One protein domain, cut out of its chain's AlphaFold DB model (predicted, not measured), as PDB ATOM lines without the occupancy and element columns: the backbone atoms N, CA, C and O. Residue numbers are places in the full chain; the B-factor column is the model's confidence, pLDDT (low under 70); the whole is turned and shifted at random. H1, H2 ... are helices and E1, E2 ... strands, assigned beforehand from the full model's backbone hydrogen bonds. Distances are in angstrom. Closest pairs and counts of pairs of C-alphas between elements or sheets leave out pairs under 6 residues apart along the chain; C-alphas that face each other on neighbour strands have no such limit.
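Overview. This is residues 27 to 114 of the 114 residues of the protein "protein Diedel-like" of Drosophila rhopaloa (UniProt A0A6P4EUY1). With little regular structure, this domain is a small, strongly twisted antiparallel sheet, E2 E1 E3, with two short helices on it and a long looped stretch, residues 59 to 91, reaching past one end of the strands. The 88 printed residues include E1, H1, E2, H2, E3, in that order: class mixed, only 34 residues in named elements. It is compact, radius of gyration of the C-alphas 13.4 A, yet elongated, spanning 40 by 26 by 18 A.

Arrangement. E1, residues 27 to 34, is antiparallel to E3, residues 104 to 113 (N 29 to O 110, 2.8 A), and to E2, residues 54 to 58 (N 30 to O 56, 2.8 A), within hydrogen-bond range. H2, residues 92 to 98, is on the sheet, height 6.4 A, over none of its strands; its closest C-alphas to E3 are Val 96 and Ile 104, 6.4 A. H1, residues 39 to 42, is on it, height 7.8 A, only just over E1 with 3 C-alphas. E2, H2, E3 form a split strand-helix-strand unit, strands running the same way with E1 between, crossover right-handed. Every O i to N i+4 pair in H2 is within range; H1 is too short for one, its one O i to N i+3 pair within range.

Along the chain. E1 begins at C-alpha 27 (292.843, 295.204, 298.587), spans 20.8 A and bends by 54 degrees at residue 31. E3 spans 25.0 A, bends by 68 degrees at 107 and ends at C-alpha 113 (299.243, 294.645, 300.292).

Size, cuts and confidence. The farthest C-alphas, Gly 36 and Asn 81, are 40.7 A apart. Links H1 to E2 and E2 to H2 are long. The printed part has no cut; no printed residue is under 70 in pLDDT.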
ATOM      1  N   HIS A  27     293.970 294.433 299.110       96.12
ATOM      2  CA  HIS A  27     292.843 295.204 298.587       96.12
ATOM      3  C   HIS A  27     293.188 295.791 297.209       96.12
ATOM      4  O   HIS A  27     294.355 295.866 296.825       96.12
ATOM      5  N   SER A  28     292.174 296.174 296.431       97.56
ATOM      6  CA  SER A  28     292.363 296.888 295.160       97.56
ATOM      7  C   SER A  28     291.796 298.295 295.260       97.56
ATOM      8  O   SER A  28     290.627 298.444 295.606       97.56
ATOM      9  N   GLN A  29     292.589 299.308 294.928       97.56
ATOM     10  CA  GLN A  29     292.077 300.643 294.650       97.56
ATOM     11  C   GLN A  29     291.680 300.712 293.178       97.56
ATOM     12  O   GLN A  29     292.446 300.311 292.297       97.56
ATOM     13  N   LEU A  30     290.468 301.186 292.922       98.06
ATOM     14  CA  LEU A  30     289.950 301.401 291.581       98.06
ATOM     15  C   LEU A  30     289.829 302.895 291.327       98.06
ATOM     16  O   LEU A  30     289.309 303.610 292.185       98.06
ATOM     17  N   LEU A  31     290.237 303.313 290.135       98.44
ATOM     18  CA  LEU A  31     289.828 304.572 289.524       98.44
ATOM     19  C   LEU A  31     288.810 304.231 288.435       98.44
ATOM     20  O   LEU A  31     289.067 303.367 287.590       98.44
ATOM     21  N   TYR A  32     287.638 304.847 288.467       98.31
ATOM     22  CA  TYR A  32     286.547 304.521 287.553       98.31
ATOM     23  C   TYR A  32     285.668 305.737 287.283       98.31
ATOM     24  O   TYR A  32     285.656 306.679 288.064       98.31
ATOM     25  N   SER A  33     284.904 305.701 286.196       97.69
ATOM     26  CA  SER A  33     283.821 306.651 285.945       97.69
ATOM     27  C   SER A  33     282.464 305.960 286.046       97.69
ATOM     28  O   SER A  33     282.344 304.748 285.833       97.69
ATOM     29  N   ILE A  34     281.437 306.736 286.384       97.31
ATOM     30  CA  ILE A  34     280.047 306.296 286.483       97.31
ATOM     31  C   ILE A  34     279.147 307.355 285.839       97.31
ATOM     32  O   ILE A  34     279.286 308.546 286.100       97.31
ATOM     33  N   GLN A  35     278.249 306.946 284.940       94.94
ATOM     34  CA  GLN A  35     277.375 307.900 284.248       94.94
ATOM     35  C   GLN A  35     276.062 308.128 284.994       94.94
ATOM     36  O   GLN A  35     275.339 307.177 285.284       94.94
ATOM     37  N   GLY A  36     275.717 309.404 285.190       91.00
ATOM     38  CA  GLY A  36     274.397 309.832 285.668       91.00
ATOM     39  C   GLY A  36     274.147 309.624 287.160       91.00
ATOM     40  O   GLY A  36     273.041 309.889 287.616       91.00
ATOM     41  N   GLU A  37     275.155 309.183 287.908       96.06
ATOM     42  CA  GLU A  37     275.070 308.867 289.332       96.06
ATOM     43  C   GLU A  37     276.321 309.378 290.056       96.06
ATOM     44  O   GLU A  37     277.379 309.483 289.435       96.06
ATOM     45  N   PRO A  38     276.230 309.689 291.358       96.25
ATOM     46  CA  PRO A  38     277.388 310.068 292.158       96.25
ATOM     47  C   PRO A  38     278.251 308.844 292.524       96.25
ATOM     48  O   PRO A  38     277.771 307.707 292.544       96.25
ATOM     49  N   CYS A  39     279.521 309.063 292.874       97.44
ATOM     50  CA  CYS A  39     280.464 307.995 293.240       97.44
ATOM     51  C   CYS A  39     279.981 307.139 294.430       97.44
ATOM     52  O   CYS A  39     280.244 305.934 294.512       97.44
ATOM     53  N   GLU A  40     279.229 307.743 295.350       96.56
ATOM     54  CA  GLU A  40     278.660 307.103 296.534       96.56
ATOM     55  C   GLU A  40     277.616 306.039 296.187       96.56
ATOM     56  O   GLU A  40     277.408 305.122 296.985       96.56
ATOM     57  N   ALA A  41     277.006 306.097 294.994       95.88
ATOM     58  CA  ALA A  41     276.029 305.105 294.536       95.88
ATOM     59  C   ALA A  41     276.608 303.680 294.504       95.88
ATOM     60  O   ALA A  41     275.874 302.702 294.650       95.88
ATOM     61  N   VAL A  42     277.934 303.554 294.370       95.38
ATOM     62  CA  VAL A  42     278.660 302.274 294.424       95.38
ATOM     63  C   VAL A  42     279.670 302.207 295.576       95.38
ATOM     64  O   VAL A  42     280.511 301.310 295.626       95.38
ATOM     65  N   GLY A  43     279.567 303.133 296.537       95.19
ATOM     66  CA  GLY A  43     280.390 303.187 297.750       95.19
ATOM     67  C   GLY A  43     281.757 303.865 297.595       95.19
ATOM     68  O   GLY A  43     282.565 303.812 298.533       95.19
ATOM     69  N   GLY A  44     282.029 304.475 296.438       96.62
ATOM     70  CA  GLY A  44     283.232 305.269 296.210       96.62
ATOM     71  C   GLY A  44     283.088 306.719 296.659       96.62
ATOM     72  O   GLY A  44     282.147 307.080 297.361       96.62
ATOM     73  N   GLN A  45     284.053 307.527 296.246       97.62
ATOM     74  CA  GLN A  45     284.125 308.970 296.469       97.62
ATOM     75  C   GLN A  45     284.771 309.630 295.245       97.62
ATOM     76  O   GLN A  45     285.469 308.943 294.499       97.62
ATOM     77  N   GLU A  46     284.565 310.930 295.046       97.88
ATOM     78  CA  GLU A  46     285.222 311.686 293.967       97.88
ATOM     79  C   GLU A  46     286.754 311.581 294.067       97.88
ATOM     80  O   GLU A  46     287.329 311.544 295.164       97.88
ATOM     81  N   ASP A  47     287.422 311.494 292.918       97.38
ATOM     82  CA  ASP A  47     288.871 311.616 292.855       97.38
ATOM     83  C   ASP A  47     289.301 313.062 293.143       97.38
ATOM     84  O   ASP A  47     288.641 314.031 292.774       97.38
ATOM     85  N   HIS A  48     290.427 313.218 293.840       95.12
ATOM     86  CA  HIS A  48     290.889 314.542 294.249       95.12
ATOM     87  C   HIS A  48     291.444 315.374 293.081       95.12
ATOM     88  O   HIS A  48     291.462 316.603 293.162       95.12
ATOM     89  N   LEU A  49     291.941 314.718 292.029       95.94
ATOM     90  CA  LEU A  49     292.556 315.367 290.876       95.94
ATOM     91  C   LEU A  49     291.548 315.591 289.745       95.94
ATOM     92  O   LEU A  49     291.671 316.589 289.034       95.94
ATOM     93  N   ASP A  50     290.570 314.696 289.596       96.62
ATOM     94  CA  ASP A  50     289.544 314.765 288.556       96.62
ATOM     95  C   ASP A  50     288.133 314.462 289.109       96.62
ATOM     96  O   ASP A  50     287.821 313.303 289.383       96.62
ATOM     97  N   PRO A  51     287.241 315.465 289.236       93.06
ATOM     98  CA  PRO A  51     285.898 315.270 289.787       93.06
ATOM     99  C   PRO A  51     284.963 314.459 288.872       93.06
ATOM    100  O   PRO A  51     283.873 314.086 289.300       93.06
ATOM    101  N   GLU A  52     285.344 314.184 287.618       94.94
ATOM    102  CA  GLU A  52     284.597 313.262 286.748       94.94
ATOM    103  C   GLU A  52     284.916 311.786 287.046       94.94
ATOM    104  O   GLU A  52     284.222 310.880 286.566       94.94
ATOM    105  N   LEU A  53     285.963 311.530 287.836       98.00
ATOM    106  CA  LEU A  53     286.397 310.202 288.238       98.00
ATOM    107  C   LEU A  53     286.077 309.930 289.706       98.00
ATOM    108  O   LEU A  53     285.993 310.809 290.558       98.00
ATOM    109  N   CYS A  54     285.936 308.647 289.997       98.38
ATOM    110  CA  CYS A  54     285.650 308.117 291.310       98.38
ATOM    111  C   CYS A  54     286.764 307.171 291.752       98.38
ATOM    112  O   CYS A  54     287.324 306.413 290.954       98.38
ATOM    113  N   THR A  55     287.014 307.142 293.057       98.12
ATOM    114  CA  THR A  55     287.936 306.212 293.704       98.12
ATOM    115  C   THR A  55     287.220 305.325 294.714       98.12
ATOM    116  O   THR A  55     286.275 305.736 295.393       98.12
ATOM    117  N   ILE A  56     287.649 304.066 294.813       97.81
ATOM    118  CA  ILE A  56     287.181 303.133 295.846       97.81
ATOM    119  C   ILE A  56     288.245 302.074 296.137       97.81
ATOM    120  O   ILE A  56     288.845 301.523 295.219       97.81
ATOM    121  N   CYS A  57     288.448 301.748 297.413       97.62
ATOM    122  CA  CYS A  57     289.210 300.567 297.821       97.62
ATOM    123  C   CYS A  57     288.251 299.403 298.062       97.62
ATOM    124  O   CYS A  57     287.321 299.536 298.859       97.62
ATOM    125  N   ILE A  58     288.488 298.265 297.411       97.94
ATOM    126  CA  ILE A  58     287.643 297.069 297.479       97.94
ATOM    127  C   ILE A  58     288.417 295.810 297.882       97.94
ATOM    128  O   ILE A  58     289.628 295.705 297.671       97.94
ATOM    129  N   CYS A  59     287.691 294.817 298.391       97.69
ATOM    130  CA  CYS A  59     288.202 293.461 298.597       97.69
ATOM    131  C   CYS A  59     287.921 292.546 297.396       97.69
ATOM    132  O   CYS A  59     287.388 292.977 296.369       97.69
ATOM    133  N   GLY A  60     288.273 291.262 297.528       96.94
ATOM    134  CA  GLY A  60     288.063 290.260 296.482       96.94
ATOM    135  C   GLY A  60     286.602 290.120 296.060       96.94
ATOM    136  O   GLY A  60     286.332 289.888 294.890       96.94
ATOM    137  N   ASP A  61     285.658 290.340 296.968       97.25
ATOM    138  CA  ASP A  61     284.221 290.330 296.684       97.25
ATOM    139  C   ASP A  61     283.709 291.600 295.976       97.25
ATOM    140  O   ASP A  61     282.504 291.757 295.796       97.25
ATOM    141  N   GLY A  62     284.573 292.554 295.622       97.25
ATOM    142  CA  GLY A  62     284.175 293.809 294.978       97.25
ATOM    143  C   GLY A  62     283.328 294.732 295.854       97.25
ATOM    144  O   GLY A  62     282.662 295.625 295.337       97.25
ATOM    145  N   LYS A  63     283.273 294.509 297.171       96.69
ATOM    146  CA  LYS A  63     282.723 295.486 298.123       96.69
ATOM    147  C   LYS A  63     283.838 296.368 298.655       96.69
ATOM    148  O   LYS A  63     284.992 295.939 298.695       96.69
ATOM    149  N   LYS A  64     283.470 297.566 299.115       96.31
ATOM    150  CA  LYS A  64     284.374 298.485 299.810       96.31
ATOM    151  C   LYS A  64     285.116 297.772 300.948       96.31
ATOM    152  O   LYS A  64     284.569 296.860 301.572       96.31
ATOM    153  N   VAL A  65     286.372 298.138 301.184       95.19
ATOM    154  CA  VAL A  65     287.094 297.719 302.392       95.19
ATOM    155  C   VAL A  65     286.405 298.354 303.601       95.19
ATOM    156  O   VAL A  65     286.316 299.578 303.685       95.19
ATOM    157  N   ASP A  66     285.926 297.521 304.523       88.94
ATOM    158  CA  ASP A  66     285.293 297.962 305.765       88.94
ATOM    159  C   ASP A  66     286.271 297.706 306.918       88.94
ATOM    160  O   ASP A  66     286.502 296.564 307.310       88.94
ATOM    161  N   GLY A  67     286.890 298.768 307.439       87.75
ATOM    162  CA  GLY A  67     287.960 298.668 308.438       87.75
ATOM    163  C   GLY A  67     289.354 298.649 307.806       87.75
ATOM    164  O   GLY A  67     289.631 299.445 306.912       87.75
ATOM    165  N   LEU A  68     290.242 297.782 308.307       90.94
ATOM    166  CA  LEU A  68     291.655 297.733 307.893       90.94
ATOM    167  C   LEU A  68     291.965 296.607 306.893       90.94
ATOM    168  O   LEU A  68     292.873 296.739 306.077       90.94
ATOM    169  N   TYR A  69     291.208 295.507 306.939       95.25
ATOM    170  CA  TYR A  69     291.498 294.278 306.197       95.25
ATOM    171  C   TYR A  69     290.253 293.714 305.511       95.25
ATOM    172  O   TYR A  69     289.121 294.042 305.849       95.25
ATOM    173  N   CYS A  70     290.476 292.802 304.572       96.56
ATOM    174  CA  CYS A  70     289.456 292.126 303.779       96.56
ATOM    175  C   CYS A  70     289.014 290.782 304.374       96.56
ATOM    176  O   CYS A  70     288.787 289.824 303.633       96.56
ATOM    177  N   GLY A  71     288.945 290.683 305.702       95.44
ATOM    178  CA  GLY A  71     288.418 289.505 306.393       95.44
ATOM    179  C   GLY A  71     286.891 289.435 306.324       95.44
ATOM    180  O   GLY A  71     286.221 290.464 306.275       95.44
ATOM    181  N   GLU A  72     286.330 288.227 306.341       94.81
ATOM    182  CA  GLU A  72     284.890 288.015 306.590       94.81
ATOM    183  C   GLU A  72     284.506 288.415 308.029       94.81
ATOM    184  O   GLU A  72     283.378 288.820 308.306       94.81
ATOM    185  N   GLY A  73     285.468 288.337 308.951       91.44
ATOM    186  CA  GLY A  73     285.379 288.849 310.313       91.44
ATOM    187  C   GLY A  73     286.645 289.602 310.722       91.44
ATOM    188  O   GLY A  73     287.593 289.728 309.946       91.44
ATOM    189  N   ASN A  74     286.669 290.074 311.969       92.06
ATOM    190  CA  ASN A  74     287.804 290.821 312.512       92.06
ATOM    191  C   ASN A  74     289.066 289.952 312.557       92.06
ATOM    192  O   ASN A  74     289.106 288.942 313.261       92.06
ATOM    193  N   CYS A  75     290.078 290.366 311.806       92.81
ATOM    194  CA  CYS A  75     291.403 289.761 311.796       92.81
ATOM    195  C   CYS A  75     292.222 290.169 313.027       92.81
ATOM    196  O   CYS A  75     291.841 291.082 313.761       92.81
ATOM    197  N   ASP A  76     293.367 289.514 313.220       92.12
ATOM    198  CA  ASP A  76     294.401 290.013 314.125       92.12
ATOM    199  C   ASP A  76     295.086 291.286 313.581       92.12
ATOM    200  O   ASP A  76     294.806 291.743 312.469       92.12
ATOM    201  N   ASP A  77     296.001 291.852 314.370       91.62
ATOM    202  CA  ASP A  77     296.711 293.102 314.054       91.62
ATOM    203  C   ASP A  77     297.627 293.012 312.818       91.62
ATOM    204  O   ASP A  77     298.147 294.028 312.365       91.62
ATOM    205  N   PHE A  78     297.847 291.811 312.271       92.00
ATOM    206  CA  PHE A  78     298.601 291.597 311.033       92.00
ATOM    207  C   PHE A  78     297.682 291.348 309.830       92.00
ATOM    208  O   PHE A  78     298.157 291.091 308.723       92.00
ATOM    209  N   GLY A  79     296.364 291.394 310.032       92.50
ATOM    210  CA  GLY A  79     295.382 291.081 309.003       92.50
ATOM    211  C   GLY A  79     295.299 289.597 308.687       92.50
ATOM    212  O   GLY A  79     294.821 289.232 307.615       92.50
ATOM    213  N   CYS A  80     295.754 288.738 309.594       93.44
ATOM    214  CA  CYS A  80     295.715 287.292 309.459       93.44
ATOM    215  C   CYS A  80     294.687 286.684 310.421       93.44
ATOM    216  O   CYS A  80     294.059 287.368 311.232       93.44
ATOM    217  N   ASN A  81     294.477 285.368 310.294       92.12
ATOM    218  CA  ASN A  81     293.607 284.589 311.184       92.12
ATOM    219  C   ASN A  81     292.171 285.133 311.288       92.12
ATOM    220  O   ASN A  81     291.506 284.984 312.314       92.12
ATOM    221  N   CYS A  82     291.679 285.746 310.213       92.44
ATOM    222  CA  CYS A  82     290.343 286.314 310.161       92.44
ATOM    223  C   CYS A  82     289.292 285.193 310.265       92.44
ATOM    224  O   CYS A  82     289.349 284.229 309.488       92.44
ATOM    225  N   PRO A  83     288.310 285.283 311.180       92.81
ATOM    226  CA  PRO A  83     287.185 284.358 311.212       92.81
ATOM    227  C   PRO A  83     286.487 284.318 309.850       92.81
ATOM    228  O   PRO A  83     286.151 285.360 309.299       92.81
ATOM    229  N   GLY A  84     286.290 283.122 309.295       93.00
ATOM    230  CA  GLY A  84     285.704 282.949 307.959       93.00
ATOM    231  C   GLY A  84     286.677 283.152 306.787       93.00
ATOM    232  O   GLY A  84     286.298 282.881 305.651       93.00
ATOM    233  N   GLY A  85     287.932 283.532 307.045       93.88
ATOM    234  CA  GLY A  85     288.937 283.793 306.016       93.88
ATOM    235  C   GLY A  85     288.744 285.154 305.346       93.88
ATOM    236  O   GLY A  85     288.196 286.081 305.944       93.88
ATOM    237  N   CYS A  86     289.229 285.286 304.112       95.56
ATOM    238  CA  CYS A  86     289.130 286.533 303.352       95.56
ATOM    239  C   CYS A  86     287.865 286.598 302.499       95.56
ATOM    240  O   CYS A  86     287.420 285.573 301.977       95.56
ATOM    241  N   ARG A  87     287.368 287.815 302.255       96.88
ATOM    242  CA  ARG A  87     286.277 288.081 301.312       96.88
ATOM    243  C   ARG A  87     286.746 287.818 299.882       96.88
ATOM    244  O   ARG A  87     287.555 288.572 299.330       96.88
ATOM    245  N   LYS A  88     286.264 286.722 299.294       95.81
ATOM    246  CA  LYS A  88     286.690 286.213 297.976       95.81
ATOM    247  C   LYS A  88     285.711 286.607 296.875       95.81
ATOM    248  O   LYS A  88     284.524 286.791 297.112       95.81
ATOM    249  N   GLY A  89     286.230 286.682 295.655       96.12
ATOM    250  CA  GLY A  89     285.473 286.995 294.448       96.12
ATOM    251  C   GLY A  89     286.407 287.442 293.331       96.12
ATOM    252  O   GLY A  89     287.619 287.204 293.385       96.12
ATOM    253  N   ASN A  90     285.839 288.105 292.327       97.00
ATOM    254  CA  ASN A  90     286.569 288.602 291.166       97.00
ATOM    255  C   ASN A  90     286.788 290.132 291.155       97.00
ATOM    256  O   ASN A  90     286.764 290.770 290.105       97.00
ATOM    257  N   TRP A  91     287.042 290.736 292.316       97.19
ATOM    258  CA  TRP A  91     287.519 292.118 292.458       97.19
ATOM    259  C   TRP A  91     286.650 293.146 291.709       97.19
ATOM    260  O   TRP A  91     285.459 293.278 291.978       97.19
ATOM    261  N   HIS A  92     287.240 293.882 290.761       97.25
ATOM    262  CA  HIS A  92     286.559 294.908 289.978       97.25
ATOM    263  C   HIS A  92     285.473 294.332 289.055       97.25
ATOM    264  O   HIS A  92     284.545 295.047 288.697       97.25
ATOM    265  N   TYR A  93     285.524 293.046 288.697       97.62
ATOM    266  CA  TYR A  93     284.430 292.434 287.940       97.62
ATOM    267  C   TYR A  93     283.160 292.303 288.790       97.62
ATOM    268  O   TYR A  93     282.064 292.502 288.277       97.62
ATOM    269  N   GLU A  94     283.291 292.030 290.092       97.56
ATOM    270  CA  GLU A  94     282.144 291.882 291.002       97.56
ATOM    271  C   GLU A  94     281.410 293.205 291.223       97.56
ATOM    272  O   GLU A  94     280.181 293.226 291.266       97.56
ATOM    273  N   ILE A  95     282.141 294.319 291.362       95.75
ATOM    274  CA  ILE A  95     281.504 295.633 291.528       95.75
ATOM    275  C   ILE A  95     280.768 296.050 290.254       95.75
ATOM    276  O   ILE A  95     279.664 296.577 290.360       95.75
ATOM    277  N   VAL A  96     281.324 295.766 289.072       97.00
ATOM    278  CA  VAL A  96     280.662 296.044 287.790       97.00
ATOM    279  C   VAL A  96     279.421 295.164 287.623       97.00
ATOM    280  O   VAL A  96     278.347 295.687 287.346       97.00
ATOM    281  N   GLU A  97     279.522 293.853 287.866       97.25
ATOM    282  CA  GLU A  97     278.377 292.938 287.737       97.25
ATOM    283  C   GLU A  97     277.256 293.277 288.730       97.25
ATOM    284  O   GLU A  97     276.080 293.317 288.365       97.25
ATOM    285  N   ARG A  98     277.607 293.575 289.987       96.50
ATOM    286  CA  ARG A  98     276.632 293.945 291.021       96.50
ATOM    287  C   ARG A  98     275.907 295.248 290.705       96.50
ATOM    288  O   ARG A  98     274.759 295.404 291.108       96.50
ATOM    289  N   ASN A  99     276.576 296.162 290.012       96.00
ATOM    290  CA  ASN A  99     276.072 297.495 289.714       96.00
ATOM    291  C   ASN A  99     275.785 297.701 288.226       96.00
ATOM    292  O   ASN A  99     275.859 298.819 287.728       96.00
ATOM    293  N   LYS A 100     275.424 296.633 287.512       95.88
ATOM    294  CA  LYS A 100     275.171 296.658 286.065       95.88
ATOM    295  C   LYS A 100     274.054 297.597 285.607       95.88
ATOM    296  O   LYS A 100     273.932 297.846 284.412       95.88
ATOM    297  N   GLN A 101     273.211 298.086 286.522       95.19
ATOM    298  CA  GLN A 101     272.259 299.159 286.215       95.19
ATOM    299  C   GLN A 101     272.947 300.501 285.922       95.19
ATOM    300  O   GLN A 101     272.339 301.370 285.303       95.19
ATOM    301  N   TYR A 102     274.196 300.666 286.360       95.56
ATOM    302  CA  TYR A 102     275.019 301.839 286.120       95.56
ATOM    303  C   TYR A 102     276.024 301.566 285.005       95.56
ATOM    304  O   TYR A 102     276.540 300.456 284.856       95.56
ATOM    305  N   ASN A 103     276.346 302.604 284.237       95.19
ATOM    306  CA  ASN A 103     277.401 302.523 283.237       95.19
ATOM    307  C   ASN A 103     278.752 302.845 283.891       95.19
ATOM    308  O   ASN A 103     279.179 304.000 283.905       95.19
ATOM    309  N   ILE A 104     279.371 301.823 284.490       97.50
ATOM    310  CA  ILE A 104     280.672 301.918 285.163       97.50
ATOM    311  C   ILE A 104     281.784 301.564 284.177       97.50
ATOM    312  O   ILE A 104     281.779 300.479 283.596       97.50
ATOM    313  N   SER A 105     282.774 302.444 284.037       97.25
ATOM    314  CA  SER A 105     283.990 302.182 283.262       97.25
ATOM    315  C   SER A 105     285.212 302.218 284.171       97.25
ATOM    316  O   SER A 105     285.521 303.246 284.769       97.25
ATOM    317  N   ILE A 106     285.915 301.090 284.281       97.88
ATOM    318  CA  ILE A 106     287.160 301.004 285.051       97.88
ATOM    319  C   ILE A 106     288.286 301.659 284.249       97.88
ATOM    320  O   ILE A 106     288.559 301.251 283.121       97.88
ATOM    321  N   VAL A 107     288.936 302.656 284.845       98.06
ATOM    322  CA  VAL A 107     290.078 303.373 284.260       98.06
ATOM    323  C   VAL A 107     291.385 302.739 284.725       98.06
ATOM    324  O   VAL A 107     292.249 302.431 283.908       98.06
ATOM    325  N   GLU A 108     291.512 302.486 286.029       98.00
ATOM    326  CA  GLU A 108     292.721 301.921 286.627       98.00
ATOM    327  C   GLU A 108     292.390 300.930 287.747       98.00
ATOM    328  O   GLU A 108     291.407 301.080 288.478       98.00
ATOM    329  N   VAL A 109     293.241 299.909 287.885       98.00
ATOM    330  CA  VAL A 109     293.191 298.925 288.969       98.00
ATOM    331  C   VAL A 109     294.582 298.791 289.569       98.00
ATOM    332  O   VAL A 109     295.483 298.245 288.929       98.00
ATOM    333  N   VAL A 110     294.740 299.206 290.823       97.69
ATOM    334  CA  VAL A 110     295.987 299.034 291.575       97.69
ATOM    335  C   VAL A 110     295.739 298.105 292.754       97.69
ATOM    336  O   VAL A 110     294.782 298.277 293.505       97.69
ATOM    337  N   ARG A 111     296.591 297.090 292.918       95.56
ATOM    338  CA  ARG A 111     296.531 296.165 294.057       95.56
ATOM    339  C   ARG A 111     297.569 296.536 295.097       95.56
ATOM    340  O   ARG A 111     298.746 296.668 294.770       95.56
ATOM    341  N   TYR A 112     297.126 296.600 296.342       91.94
ATOM    342  CA  TYR A 112     297.969 296.861 297.496       91.94
ATOM    343  C   TYR A 112     297.955 295.673 298.450       91.94
ATOM    344  O   TYR A 112     296.952 294.969 298.589       91.94
ATOM    345  N   LEU A 113     299.092 295.481 299.110       87.38
ATOM    346  CA  LEU A 113     299.243 294.645 300.292       87.38
ATOM    347  C   LEU A 113     299.553 295.595 301.444       87.38
ATOM    348  O   LEU A 113     300.479 296.398 301.320       87.38
ATOM    349  N   TYR A 114     298.751 295.532 302.502       72.38
ATOM    350  CA  TYR A 114     299.018 296.253 303.745       72.38
ATOM    351  C   TYR A 114     299.995 295.479 304.634       72.38
ATOM    352  O   TYR A 114     299.873 294.231 304.683       72.38
TER     353      TYR A 114